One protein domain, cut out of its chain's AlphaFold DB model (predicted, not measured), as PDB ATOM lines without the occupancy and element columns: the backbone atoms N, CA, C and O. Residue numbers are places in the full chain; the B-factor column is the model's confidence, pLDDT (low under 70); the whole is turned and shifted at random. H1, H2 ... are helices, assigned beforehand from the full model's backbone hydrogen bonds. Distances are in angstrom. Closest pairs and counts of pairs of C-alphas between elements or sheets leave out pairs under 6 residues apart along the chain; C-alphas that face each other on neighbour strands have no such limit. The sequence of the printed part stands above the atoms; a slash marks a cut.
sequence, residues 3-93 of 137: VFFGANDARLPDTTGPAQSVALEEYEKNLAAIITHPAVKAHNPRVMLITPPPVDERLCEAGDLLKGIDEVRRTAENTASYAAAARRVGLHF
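Overview. This is residues 3 to 93 of the 137 residues of an uncharacterized protein of Cryomyces minteri (UniProt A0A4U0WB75). Two long helices, H1 and H4, lie side by side and run the same way along a rod-like domain, with the short H2 at one end of the rod and H3 at the other. Residues 3 to 23, with no named element, start in the middle, loop out toward the H3 end and return to H1, while residues 43 to 56 run the length of the rod from the H2 end to H3. H2, with its neighbours from 37 to 44, sticks out. The printed part has 91 residues with four named helices, in the order H1, H2, H3, H4, and no named strand; the class is all helix, though under half of the residues, 43 of 91, are in named elements. It is only just loose, close to compact, with a radius of gyration of the C-alphas of 15.0 A and spans of 47 by 21 by 19 A.

Along the chain. The printed part begins at Val 3, whose C-alpha is at (176.289, 134.436, 151.356). After residues 3 to 23, H1 takes residues 24 to 36, 18.4 A from first to last C-alpha, beginning at C-alpha 24 at (168.829, 127.587, 138.348). H2 is residues 38 to 42, five residues. H3 is residues 57 to 65, 12.1 A long. H4, the longest helix, is residues 76 to 91, 22.1 A long, and ends at C-alpha 91 at (183.446, 123.519, 145.028).

Arrangement. H1 and H4 touch, with 11 pairs of C-alphas within 8 A; the closest are those of Glu 28 and Ala 85, 5.9 A apart. They run the same way at a shallow tilt of 32 degrees, only just short of steep. H1 and H2 are close but not clearly touching, the closest C-alphas being those of Ile 34 and Val 40 at 7.5 A. H3 and H4 are also close but not clearly touching, the closest C-alphas being those of Glu 57 and Ala 76 at 6.7 A. They run opposite ways at a steep tilt of 62 degrees. H1 and H3 are apart, as are H2 and H4, and H2 and H3. In H1, H2, H3 and H4 every O i to N i+4 pair is within hydrogen-bond range.

Size, cuts and confidence. The two C-alphas farthest apart are those of Ala 42 and Gly 68, at 47.1 A. Residues 37 to 44, of which 38 to 42 belong to H2, stand free; without them the body spans 44 by 20 by 20 A. The printed part has no cut. The link from H1 to H2 is tight, that from H2 to H3 is long with 14 residues, and that from H3 to H4 is short with 10. The mean pLDDT of the printed part is 92.8, and residues 92 to 93 are under 70.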
ATOM      1  N   VAL A   3     177.320 134.280 152.389       94.62
ATOM      2  CA  VAL A   3     176.289 134.436 151.356       94.62
ATOM      3  C   VAL A   3     175.254 133.341 151.569       94.62
ATOM      4  O   VAL A   3     175.608 132.164 151.631       94.62
ATOM      5  N   PHE A   4     173.991 133.739 151.708       95.50
ATOM      6  CA  PHE A   4     172.890 132.834 152.022       95.50
ATOM      7  C   PHE A   4     171.640 133.215 151.218       95.50
ATOM      8  O   PHE A   4     170.718 133.847 151.724       95.50
ATOM      9  N   PHE A   5     171.655 132.851 149.937       96.94
ATOM     10  CA  PHE A   5     170.527 132.979 149.009       96.94
ATOM     11  C   PHE A   5     170.033 131.584 148.596       96.94
ATOM     12  O   PHE A   5     170.628 130.579 148.986       96.94
ATOM     13  N   GLY A   6     168.934 131.508 147.841       95.94
ATOM     14  CA  GLY A   6     168.404 130.250 147.309       95.94
ATOM     15  C   GLY A   6     167.006 129.890 147.807       95.94
ATOM     16  O   GLY A   6     166.284 129.193 147.109       95.94
ATOM     17  N   ALA A   7     166.581 130.354 148.988       94.25
ATOM     18  CA  ALA A   7     165.269 129.984 149.542       94.25
ATOM     19  C   ALA A   7     164.088 130.645 148.798       94.25
ATOM     20  O   ALA A   7     163.002 130.069 148.686       94.25
ATOM     21  N   ASN A   8     164.299 131.866 148.297       95.50
ATOM     22  CA  ASN A   8     163.332 132.576 147.461       95.50
ATOM     23  C   ASN A   8     163.494 132.177 145.993       95.50
ATOM     24  O   ASN A   8     162.502 131.886 145.332       95.50
ATOM     25  N   ASP A   9     164.744 132.093 145.544       97.25
ATOM     26  CA  ASP A   9     165.156 131.728 144.190       97.25
ATOM     27  C   ASP A   9     164.602 130.356 143.774       97.25
ATOM     28  O   ASP A   9     164.131 130.200 142.653       97.25
ATOM     29  N   ALA A  10     164.579 129.386 144.702       97.06
ATOM     30  CA  ALA A  10     164.072 128.028 144.486       97.06
ATOM     31  C   ALA A  10     162.540 127.904 144.473       97.06
ATOM     32  O   ALA A  10     162.004 126.791 144.415       97.06
ATOM     33  N   ARG A  11     161.802 129.014 144.561       95.38
ATOM     34  CA  ARG A  11     160.355 128.987 144.356       95.38
ATOM     35  C   ARG A  11     160.051 128.564 142.915       95.38
ATOM     36  O   ARG A  11     160.778 128.930 141.996       95.38
ATOM     37  N   LEU A  12     158.980 127.801 142.720       95.06
ATOM     38  CA  LEU A  12     158.532 127.420 141.385       95.06
ATOM     39  C   LEU A  12     158.149 128.671 140.565       95.06
ATOM     40  O   LEU A  12     157.548 129.603 141.128       95.06
ATOM     41  N   PRO A  13     158.519 128.711 139.270       94.19
ATOM     42  CA  PRO A  13     158.213 129.830 138.385       94.19
ATOM     43  C   PRO A  13     156.705 129.966 138.166       94.19
ATOM     44  O   PRO A  13     155.959 129.010 138.348       94.19
ATOM     45  N   ASP A  14     156.275 131.174 137.802       91.62
ATOM     46  CA  ASP A  14     154.891 131.502 137.425       91.62
ATOM     47  C   ASP A  14     153.813 131.202 138.482       91.62
ATOM     48  O   ASP A  14     152.623 131.199 138.182       91.62
ATOM     49  N   THR A  15     154.218 131.025 139.743       92.31
ATOM     50  CA  THR A  15     153.290 130.774 140.850       92.31
ATOM     51  C   THR A  15     152.734 132.060 141.471       92.31
ATOM     52  O   THR A  15     153.367 133.121 141.456       92.31
ATOM     53  N   THR A  16     151.581 131.971 142.131       92.44
ATOM     54  CA  THR A  16     150.815 133.100 142.687       92.44
ATOM     55  C   THR A  16     151.584 133.939 143.716       92.44
ATOM     56  O   THR A  16     152.028 133.444 144.758       92.44
ATOM     57  N   GLY A  17     151.699 135.247 143.468       87.38
ATOM     58  CA  GLY A  17     152.335 136.231 144.355       87.38
ATOM     59  C   GLY A  17     153.500 136.969 143.684       87.38
ATOM     60  O   GLY A  17     153.677 136.857 142.475       87.38
ATOM     61  N   PRO A  18     154.319 137.721 144.441       88.81
ATOM     62  CA  PRO A  18     155.479 138.415 143.880       88.81
ATOM     63  C   PRO A  18     156.453 137.434 143.223       88.81
ATOM     64  O   PRO A  18     156.709 136.368 143.790       88.81
ATOM     65  N   ALA A  19     157.018 137.790 142.069       89.62
ATOM     66  CA  ALA A  19     158.040 136.980 141.414       89.62
ATOM     67  C   ALA A  19     159.281 136.870 142.314       89.62
ATOM     68  O   ALA A  19     159.833 137.874 142.764       89.62
ATOM     69  N   GLN A  20     159.678 135.635 142.617       92.88
ATOM     70  CA  GLN A  20     160.842 135.319 143.457       92.88
ATOM     71  C   GLN A  20     161.761 134.281 142.814       92.88
ATOM     72  O   GLN A  20     162.926 134.200 143.190       92.88
ATOM     73  N   SER A  21     161.227 133.481 141.887       95.88
ATOM     74  CA  SER A  21     161.959 132.417 141.216       95.88
ATOM     75  C   SER A  21     163.063 133.005 140.347       95.88
ATOM     76  O   SER A  21     162.800 133.889 139.530       95.88
ATOM     77  N   VAL A  22     164.269 132.471 140.484       97.44
ATOM     78  CA  VAL A  22     165.407 132.774 139.612       97.44
ATOM     79  C   VAL A  22     165.801 131.468 138.954       97.44
ATOM     80  O   VAL A  22     165.928 130.474 139.656       97.44
ATOM     81  N   ALA A  23     165.992 131.436 137.636       97.44
ATOM     82  CA  ALA A  23     166.363 130.199 136.953       97.44
ATOM     83  C   ALA A  23     167.651 129.603 137.549       97.44
ATOM     84  O   ALA A  23     168.586 130.334 137.876       97.44
ATOM     85  N   LEU A  24     167.727 128.272 137.657       97.56
ATOM     86  CA  LEU A  24     168.829 127.587 138.348       97.56
ATOM     87  C   LEU A  24     170.217 127.991 137.813       97.56
ATOM     88  O   LEU A  24     171.146 128.206 138.591       97.56
ATOM     89  N   GLU A  25     170.348 128.132 136.492       96.69
ATOM     90  CA  GLU A  25     171.593 128.561 135.845       96.69
ATOM     91  C   GLU A  25     171.958 130.016 136.190       96.69
ATOM     92  O   GLU A  25     173.122 130.337 136.432       96.69
ATOM     93  N   GLU A  26     170.966 130.906 136.242       97.94
ATOM     94  CA  GLU A  26     171.165 132.306 136.617       97.94
ATOM     95  C   GLU A  26     171.547 132.428 138.095       97.94
ATOM     96  O   GLU A  26     172.477 133.155 138.439       97.94
ATOM     97  N   TYR A  27     170.908 131.648 138.967       97.94
ATOM     98  CA  TYR A  27     171.254 131.562 140.381       97.94
ATOM     99  C   TYR A  27     172.725 131.160 140.595       97.94
ATOM    100  O   TYR A  27     173.436 131.807 141.369       97.94
ATOM    101  N   GLU A  28     173.224 130.145 139.876       96.00
ATOM    102  CA  GLU A  28     174.641 129.753 139.934       96.00
ATOM    103  C   GLU A  28     175.575 130.883 139.492       96.00
ATOM    104  O   GLU A  28     176.542 131.204 140.195       96.00
ATOM    105  N   LYS A  29     175.267 131.518 138.353       96.38
ATOM    106  CA  LYS A  29     176.037 132.656 137.827       96.38
ATOM    107  C   LYS A  29     176.059 133.816 138.819       96.38
ATOM    108  O   LYS A  29     177.123 134.390 139.050       96.38
ATOM    109  N   ASN A  30     174.930 134.115 139.455       97.62
ATOM    110  CA  ASN A  30     174.806 135.189 140.435       97.62
ATOM    111  C   ASN A  30     175.649 134.912 141.684       97.62
ATOM    112  O   ASN A  30     176.408 135.783 142.116       97.62
ATOM    113  N   LEU A  31     175.598 133.694 142.234       96.69
ATOM    114  CA  LEU A  31     176.449 133.322 143.367       96.69
ATOM    115  C   LEU A  31     177.937 133.422 143.020       96.69
ATOM    116  O   LEU A  31     178.710 133.995 143.794       96.69
ATOM    117  N   ALA A  32     178.336 132.908 141.854       94.50
ATOM    118  CA  ALA A  32     179.712 132.995 141.380       94.50
ATOM    119  C   ALA A  32     180.150 134.458 141.203       94.50
ATOM    120  O   ALA A  32     181.234 134.839 141.652       94.50
ATOM    121  N   ALA A  33     179.299 135.302 140.615       95.88
ATOM    122  CA  ALA A  33     179.566 136.723 140.431       95.88
ATOM    123  C   ALA A  33     179.759 137.445 141.772       95.88
ATOM    124  O   ALA A  33     180.728 138.187 141.920       95.88
ATOM    125  N   ILE A  34     178.915 137.175 142.775       95.81
ATOM    126  CA  ILE A  34     179.026 137.772 144.116       95.81
ATOM    127  C   ILE A  34     180.376 137.435 144.754       95.81
ATOM    128  O   ILE A  34     181.107 138.334 145.171       95.81
ATOM    129  N   ILE A  35     180.738 136.150 144.824       92.94
ATOM    130  CA  ILE A  35     181.957 135.729 145.537       92.94
ATOM    131  C   ILE A  35     183.237 136.082 144.777       92.94
ATOM    132  O   ILE A  35     184.310 136.174 145.377       92.94
ATOM    133  N   THR A  36     183.144 136.281 143.460       92.31
ATOM    134  CA  THR A  36     184.284 136.651 142.619       92.31
ATOM    135  C   THR A  36     184.366 138.145 142.305       92.31
ATOM    136  O   THR A  36     185.339 138.556 141.658       92.31
ATOM    137  N   HIS A  37     183.414 138.954 142.780       95.50
ATOM    138  CA  HIS A  37     183.330 140.380 142.478       95.50
ATOM    139  C   HIS A  37     184.610 141.127 142.906       95.50
ATOM    140  O   HIS A  37     185.112 140.884 144.012       95.50
ATOM    141  N   PRO A  38     185.137 142.071 142.099       95.81
ATOM    142  CA  PRO A  38     186.365 142.801 142.427       95.81
ATOM    143  C   PRO A  38     186.320 143.497 143.790       95.81
ATOM    144  O   PRO A  38     187.273 143.390 144.556       95.81
ATOM    145  N   ALA A  39     185.192 144.130 144.133       95.94
ATOM    146  CA  ALA A  39     185.028 144.783 145.434       95.94
ATOM    147  C   ALA A  39     185.090 143.784 146.601       95.94
ATOM    148  O   ALA A  39     185.671 144.091 147.631       95.94
ATOM    149  N   VAL A  40     184.564 142.564 146.433       91.94
ATOM    150  CA  VAL A  40     184.648 141.517 147.463       91.94
ATOM    151  C   VAL A  40     186.086 141.017 147.580       91.94
ATOM    152  O   VAL A  40     186.636 140.983 148.678       91.94
ATOM    153  N   LYS A  41     186.738 140.698 146.453       90.25
ATOM    154  CA  LYS A  41     188.133 140.227 146.417       90.25
ATOM    155  C   LYS A  41     189.128 141.240 146.982       90.25
ATOM    156  O   LYS A  41     190.093 140.821 147.615       90.25
ATOM    157  N   ALA A  42     188.898 142.541 146.791       94.50
ATOM    158  CA  ALA A  42     189.773 143.606 147.287       94.50
ATOM    159  C   ALA A  42     189.962 143.562 148.816       94.50
ATOM    160  O   ALA A  42     191.028 143.910 149.315       94.50
ATOM    161  N   HIS A  43     188.964 143.068 149.554       90.88
ATOM    162  CA  HIS A  43     189.035 142.894 151.007       90.88
ATOM    163  C   HIS A  43     189.587 141.525 151.445       90.88
ATOM    164  O   HIS A  43     189.646 141.250 152.641       90.88
ATOM    165  N   ASN A  44     189.959 140.655 150.496       83.81
ATOM    166  CA  ASN A  44     190.452 139.291 150.717       83.81
ATOM    167  C   ASN A  44     189.672 138.485 151.792       83.81
ATOM    168  O   ASN A  44     190.271 137.955 152.734       83.81
ATOM    169  N   PRO A  45     188.329 138.407 151.717       88.69
ATOM    170  CA  PRO A  45     187.532 137.783 152.760       88.69
ATOM    171  C   PRO A  45     187.607 136.257 152.692       88.69
ATOM    172  O   PRO A  45     187.672 135.654 151.622       88.69
ATOM    173  N   ARG A  46     187.446 135.607 153.847       84.44
ATOM    174  CA  ARG A  46     187.011 134.204 153.886       84.44
ATOM    175  C   ARG A  46     185.527 134.149 153.530       84.44
ATOM    176  O   ARG A  46     184.727 134.840 154.169       84.44
ATOM    177  N   VAL A  47     185.169 133.368 152.517       86.38
ATOM    178  CA  VAL A  47     183.794 133.259 152.011       86.38
ATOM    179  C   VAL A  47     183.158 131.961 152.503       86.38
ATOM    180  O   VAL A  47     183.763 130.900 152.398       86.38
ATOM    181  N   MET A  48     181.938 132.056 153.029       86.62
ATOM    182  CA  MET A  48     181.096 130.920 153.401       86.62
ATOM    183  C   MET A  48     179.795 130.987 152.598       86.62
ATOM    184  O   MET A  48     179.025 131.935 152.754       86.62
ATOM    185  N   LEU A  49     179.563 129.997 151.735       92.62
ATOM    186  CA  LEU A  49     178.291 129.816 151.036       92.62
ATOM    187  C   LEU A  49     177.395 128.896 151.864       92.62
ATOM    188  O   LEU A  49     177.796 127.779 152.190       92.62
ATOM    189  N   ILE A  50     176.192 129.356 152.188       92.56
ATOM    190  CA  ILE A  50     175.178 128.555 152.874       92.56
ATOM    191  C   ILE A  50     174.118 128.168 151.844       92.56
ATOM    192  O   ILE A  50     173.553 129.028 151.172       92.56
ATOM    193  N   THR A  51     173.866 126.867 151.702       95.31
ATOM    194  CA  THR A  51     172.825 126.346 150.810       95.31
ATOM    195  C   THR A  51     171.433 126.681 151.345       95.31
ATOM    196  O   THR A  51     171.273 126.709 152.569       95.31
ATOM    197  N   PRO A  52     170.404 126.846 150.492       96.19
ATOM    198  CA  PRO A  52     169.028 126.926 150.974       96.19
ATOM    199  C   PRO A  52     168.693 125.723 151.872       96.19
ATOM    200  O   PRO A  52     169.151 124.607 151.593       96.19
ATOM    201  N   PRO A  53     167.940 125.935 152.967       93.31
ATOM    202  CA  PRO A  53     167.533 124.851 153.849       93.31
ATOM    203  C   PRO A  53     166.541 123.916 153.136       93.31
ATOM    204  O   PRO A  53     165.876 124.343 152.188       93.31
ATOM    205  N   PRO A  54     166.405 122.656 153.586       93.12
ATOM    206  CA  PRO A  54     165.339 121.788 153.104       93.12
ATOM    207  C   PRO A  54     163.970 122.413 153.394       93.12
ATOM    208  O   PRO A  54     163.779 123.065 154.422       93.12
ATOM    209  N   VAL A  55     163.021 122.194 152.487       94.00
ATOM    210  CA  VAL A  55     161.633 122.632 152.651       94.00
ATOM    211  C   VAL A  55     160.752 121.446 153.015       94.00
ATOM    212  O   VAL A  55     160.908 120.357 152.467       94.00
ATOM    213  N   ASP A  56     159.824 121.675 153.938       93.69
ATOM    214  CA  ASP A  56     158.713 120.765 154.200       93.69
ATOM    215  C   ASP A  56     157.509 121.250 153.391       93.69
ATOM    216  O   ASP A  56     156.925 122.299 153.682       93.69
ATOM    217  N   GLU A  57     157.179 120.500 152.343       93.00
ATOM    218  CA  GLU A  57     156.100 120.826 151.409       93.00
ATOM    219  C   GLU A  57     154.746 120.920 152.115       93.00
ATOM    220  O   GLU A  57     153.976 121.825 151.810       93.00
ATOM    221  N   ARG A  58     154.491 120.081 153.129       91.44
ATOM    222  CA  ARG A  58     153.210 120.060 153.857       91.44
ATOM    223  C   ARG A  58     153.019 121.323 154.685       91.44
ATOM    224  O   ARG A  58     151.934 121.896 154.722       91.44
ATOM    225  N   LEU A  59     154.080 121.768 155.361       91.75
ATOM    226  CA  LEU A  59     154.044 123.011 156.139       91.75
ATOM    227  C   LEU A  59     153.937 124.237 155.229       91.75
ATOM    228  O   LEU A  59     153.257 125.205 155.573       91.75
ATOM    229  N   CYS A  60     154.593 124.191 154.070       88.75
ATOM    230  CA  CYS A  60     154.510 125.241 153.062       88.75
ATOM    231  C   CYS A  60     153.095 125.349 152.480       88.75
ATOM    232  O   CYS A  60     152.541 126.445 152.459       88.75
ATOM    233  N   GLU A  61     152.495 124.226 152.088       90.88
ATOM    234  CA  GLU A  61     151.125 124.142 151.581       90.88
ATOM    235  C   GLU A  61     150.113 124.656 152.612       90.88
ATOM    236  O   GLU A  61     149.337 125.563 152.315       90.88
ATOM    237  N   ALA A  62     150.180 124.181 153.861       92.44
ATOM    238  CA  ALA A  62     149.306 124.669 154.929       92.44
ATOM    239  C   ALA A  62     149.428 126.192 155.129       92.44
ATOM    240  O   ALA A  62     148.428 126.890 155.306       92.44
ATOM    241  N   GLY A  63     150.651 126.728 155.076       91.31
ATOM    242  CA  GLY A  63     150.903 128.166 155.183       91.31
ATOM    243  C   GLY A  63     150.427 128.983 153.976       91.31
ATOM    244  O   GLY A  63     150.150 130.176 154.127       91.31
ATOM    245  N   ASP A  64     150.343 128.369 152.800       92.00
ATOM    246  CA  ASP A  64     149.887 128.999 151.561       92.00
ATOM    247  C   ASP A  64     148.359 129.001 151.466       92.00
ATOM    248  O   ASP A  64     147.772 130.050 151.183       92.00
ATOM    249  N   LEU A  65     147.708 127.911 151.877       93.25
ATOM    250  CA  LEU A  65     146.251 127.831 152.011       93.25
ATOM    251  C   LEU A  65     145.704 128.894 152.974       93.25
ATOM    252  O   LEU A  65     144.712 129.556 152.672       93.25
ATOM    253  N   LEU A  66     146.391 129.145 154.098       94.06
ATOM    254  CA  LEU A  66     146.033 130.226 155.032       94.06
ATOM    255  C   LEU A  66     146.104 131.629 154.407       94.06
ATOM    256  O   LEU A  66     145.487 132.563 154.917       94.06
ATOM    257  N   LYS A  67     146.852 131.789 153.313       91.25
ATOM    258  CA  LYS A  67     146.964 133.038 152.545       91.25
ATOM    259  C   LYS A  67     146.014 133.067 151.342       91.25
ATOM    260  O   LYS A  67     146.099 133.998 150.544       91.25
ATOM    261  N   GLY A  68     145.133 132.074 151.207       93.12
ATOM    262  CA  GLY A  68     144.221 131.934 150.073       93.12
ATOM    263  C   GLY A  68     144.908 131.485 148.783       93.12
ATOM    264  O   GLY A  68     144.407 131.782 147.702       93.12
ATOM    265  N   ILE A  69     146.065 130.823 148.885       91.50
ATOM    266  CA  ILE A  69     146.829 130.314 147.745       91.50
ATOM    267  C   ILE A  69     146.750 128.787 147.766       91.50
ATOM    268  O   ILE A  69     147.383 128.146 148.600       91.50
ATOM    269  N   ASP A  70     145.970 128.228 146.846       92.94
ATOM    270  CA  ASP A  70     145.803 126.783 146.652       92.94
ATOM    271  C   ASP A  70     146.636 126.326 145.444       92.94
ATOM    272  O   ASP A  70     146.133 126.043 144.358       92.94
ATOM    273  N   GLU A  71     147.957 126.414 145.605       93.12
ATOM    274  CA  GLU A  71     148.947 126.128 144.569       93.12
ATOM    275  C   GLU A  71     150.265 125.682 145.212       93.12
ATOM    276  O   GLU A  71     150.742 126.288 146.175       93.12
ATOM    277  N   VAL A  72     150.913 124.664 144.641       91.56
ATOM    278  CA  VAL A  72     152.254 124.250 145.070       91.56
ATOM    279  C   VAL A  72     153.278 125.271 144.588       91.56
ATOM    280  O   VAL A  72     153.489 125.439 143.391       91.56
ATOM    281  N   ARG A  73     153.969 125.931 145.523       93.12
ATOM    282  CA  ARG A  73     154.966 126.969 145.187       93.12
ATOM    283  C   ARG A  73     156.408 126.572 145.446       93.12
ATOM    284  O   ARG A  73     157.323 127.252 144.984       93.12
ATOM    285  N   ARG A  74     156.637 125.507 146.209       94.00
ATOM    286  CA  ARG A  74     157.969 125.003 146.566       94.00
ATOM    287  C   ARG A  74     157.919 123.489 146.653       94.00
ATOM    288  O   ARG A  74     156.969 122.951 147.207       94.00
ATOM    289  N   THR A  75     158.973 122.843 146.170       96.19
ATOM    290  CA  THR A  75     159.204 121.413 146.378       96.19
ATOM    291  C   THR A  75     160.580 121.188 146.994       96.19
ATOM    292  O   THR A  75     161.518 121.976 146.790       96.19
ATOM    293  N   ALA A  76     160.705 120.116 147.769       96.44
ATOM    294  CA  ALA A  76     161.961 119.660 148.343       96.44
ATOM    295  C   ALA A  76     162.955 119.297 147.236       96.44
ATOM    296  O   ALA A  76     164.125 119.664 147.325       96.44
ATOM    297  N   GLU A  77     162.478 118.661 146.163       97.00
ATOM    298  CA  GLU A  77     163.283 118.305 144.991       97.00
ATOM    299  C   GLU A  77     163.869 119.538 144.289       97.00
ATOM    300  O   GLU A  77     165.082 119.608 144.058       97.00
ATOM    301  N   ASN A  78     163.042 120.555 144.010       96.75
ATOM    302  CA  ASN A  78     163.536 121.773 143.375       96.75
ATOM    303  C   ASN A  78     164.545 122.467 144.295       96.75
ATOM    304  O   ASN A  78     165.663 122.754 143.882       96.75
ATOM    305  N   THR A  79     164.219 122.633 145.579       97.31
ATOM    306  CA  THR A  79     165.126 123.254 146.564       97.31
ATOM    307  C   THR A  79     166.458 122.504 146.688       97.31
ATOM    308  O   THR A  79     167.520 123.129 146.778       97.31
ATOM    309  N   ALA A  80     166.443 121.169 146.622       97.50
ATOM    310  CA  ALA A  80     167.652 120.350 146.625       97.50
ATOM    311  C   ALA A  80     168.554 120.636 145.413       97.50
ATOM    312  O   ALA A  80     169.782 120.645 145.556       97.50
ATOM    313  N   SER A  81     167.970 120.947 144.253       97.94
ATOM    314  CA  SER A  81     168.714 121.355 143.055       97.94
ATOM    315  C   SER A  81     169.454 122.684 143.263       97.94
ATOM    316  O   SER A  81     170.636 122.777 142.923       97.94
ATOM    317  N   TYR A  82     168.838 123.674 143.924       97.88
ATOM    318  CA  TYR A  82     169.499 124.945 144.284       97.88
ATOM    319  C   TYR A  82     170.563 124.760 145.375       97.88
ATOM    320  O   TYR A  82     171.617 125.403 145.349       97.88
ATOM    321  N   ALA A  83     170.345 123.841 146.319       96.75
ATOM    322  CA  ALA A  83     171.375 123.460 147.280       96.75
ATOM    323  C   ALA A  83     172.585 122.815 146.583       96.75
ATOM    324  O   ALA A  83     173.728 123.132 146.915       96.75
ATOM    325  N   ALA A  84     172.358 121.947 145.595       95.94
ATOM    326  CA  ALA A  84     173.424 121.357 144.787       95.94
ATOM    327  C   ALA A  84     174.176 122.409 143.963       95.94
ATOM    328  O   ALA A  84     175.405 122.380 143.930       95.94
ATOM    329  N   ALA A  85     173.461 123.365 143.373       95.56
ATOM    330  CA  ALA A  85     174.028 124.507 142.665       95.56
ATOM    331  C   ALA A  85     174.965 125.346 143.548       95.56
ATOM    332  O   ALA A  85     176.130 125.549 143.208       95.56
ATOM    333  N   ALA A  86     174.511 125.748 144.739       95.06
ATOM    334  CA  ALA A  86     175.353 126.484 145.684       95.06
ATOM    335  C   ALA A  86     176.605 125.688 146.100       95.06
ATOM    336  O   ALA A  86     177.695 126.258 146.193       95.06
ATOM    337  N   ARG A  87     176.482 124.363 146.289       93.75
ATOM    338  CA  ARG A  87     177.644 123.490 146.535       93.75
ATOM    339  C   ARG A  87     178.599 123.467 145.348       93.75
ATOM    340  O   ARG A  87     179.798 123.586 145.568       93.75
ATOM    341  N   ARG A  88     178.099 123.350 144.113       91.75
ATOM    342  CA  ARG A  88     178.936 123.403 142.903       91.75
ATOM    343  C   ARG A  88     179.719 124.706 142.845       91.75
ATOM    344  O   ARG A  88     180.925 124.651 142.641       91.75
ATOM    345  N   VAL A  89     179.082 125.852 143.077       91.25
ATOM    346  CA  VAL A  89     179.771 127.156 143.083       91.25
ATOM    347  C   VAL A  89     180.861 127.207 144.158       91.25
ATOM    348  O   VAL A  89     181.960 127.681 143.891       91.25
ATOM    349  N   GLY A  90     180.589 126.678 145.355       83.75
ATOM    350  CA  GLY A  90     181.585 126.597 146.428       83.75
ATOM    351  C   GLY A  90     182.723 125.604 146.168       83.75
ATOM    352  O   GLY A  90     183.805 125.775 146.725       83.75
ATOM    353  N   LEU A  91     182.486 124.579 145.344       76.19
ATOM    354  CA  LEU A  91     183.446 123.519 145.028       76.19
ATOM    355  C   LEU A  91     184.287 123.817 143.777       76.19
ATOM    356  O   LEU A  91     185.378 123.266 143.649       76.19
ATOM    357  N   HIS A  92     183.817 124.672 142.860       66.38
ATOM    358  CA  HIS A  92     184.593 125.042 141.677       66.38
ATOM    359  C   HIS A  92     185.921 125.658 142.100       66.38
ATOM    360  O   HIS A  92     185.976 126.653 142.832       66.38
ATOM    361  N   PHE A  93     187.010 125.062 141.619       61.50
ATOM    362  CA  PHE A  93     188.326 125.603 141.876       61.50
ATOM    363  C   PHE A  93     188.405 127.031 141.333       61.50
ATOM    364  O   PHE A  93     188.006 127.335 140.213       61.50
TER     365      PHE A  93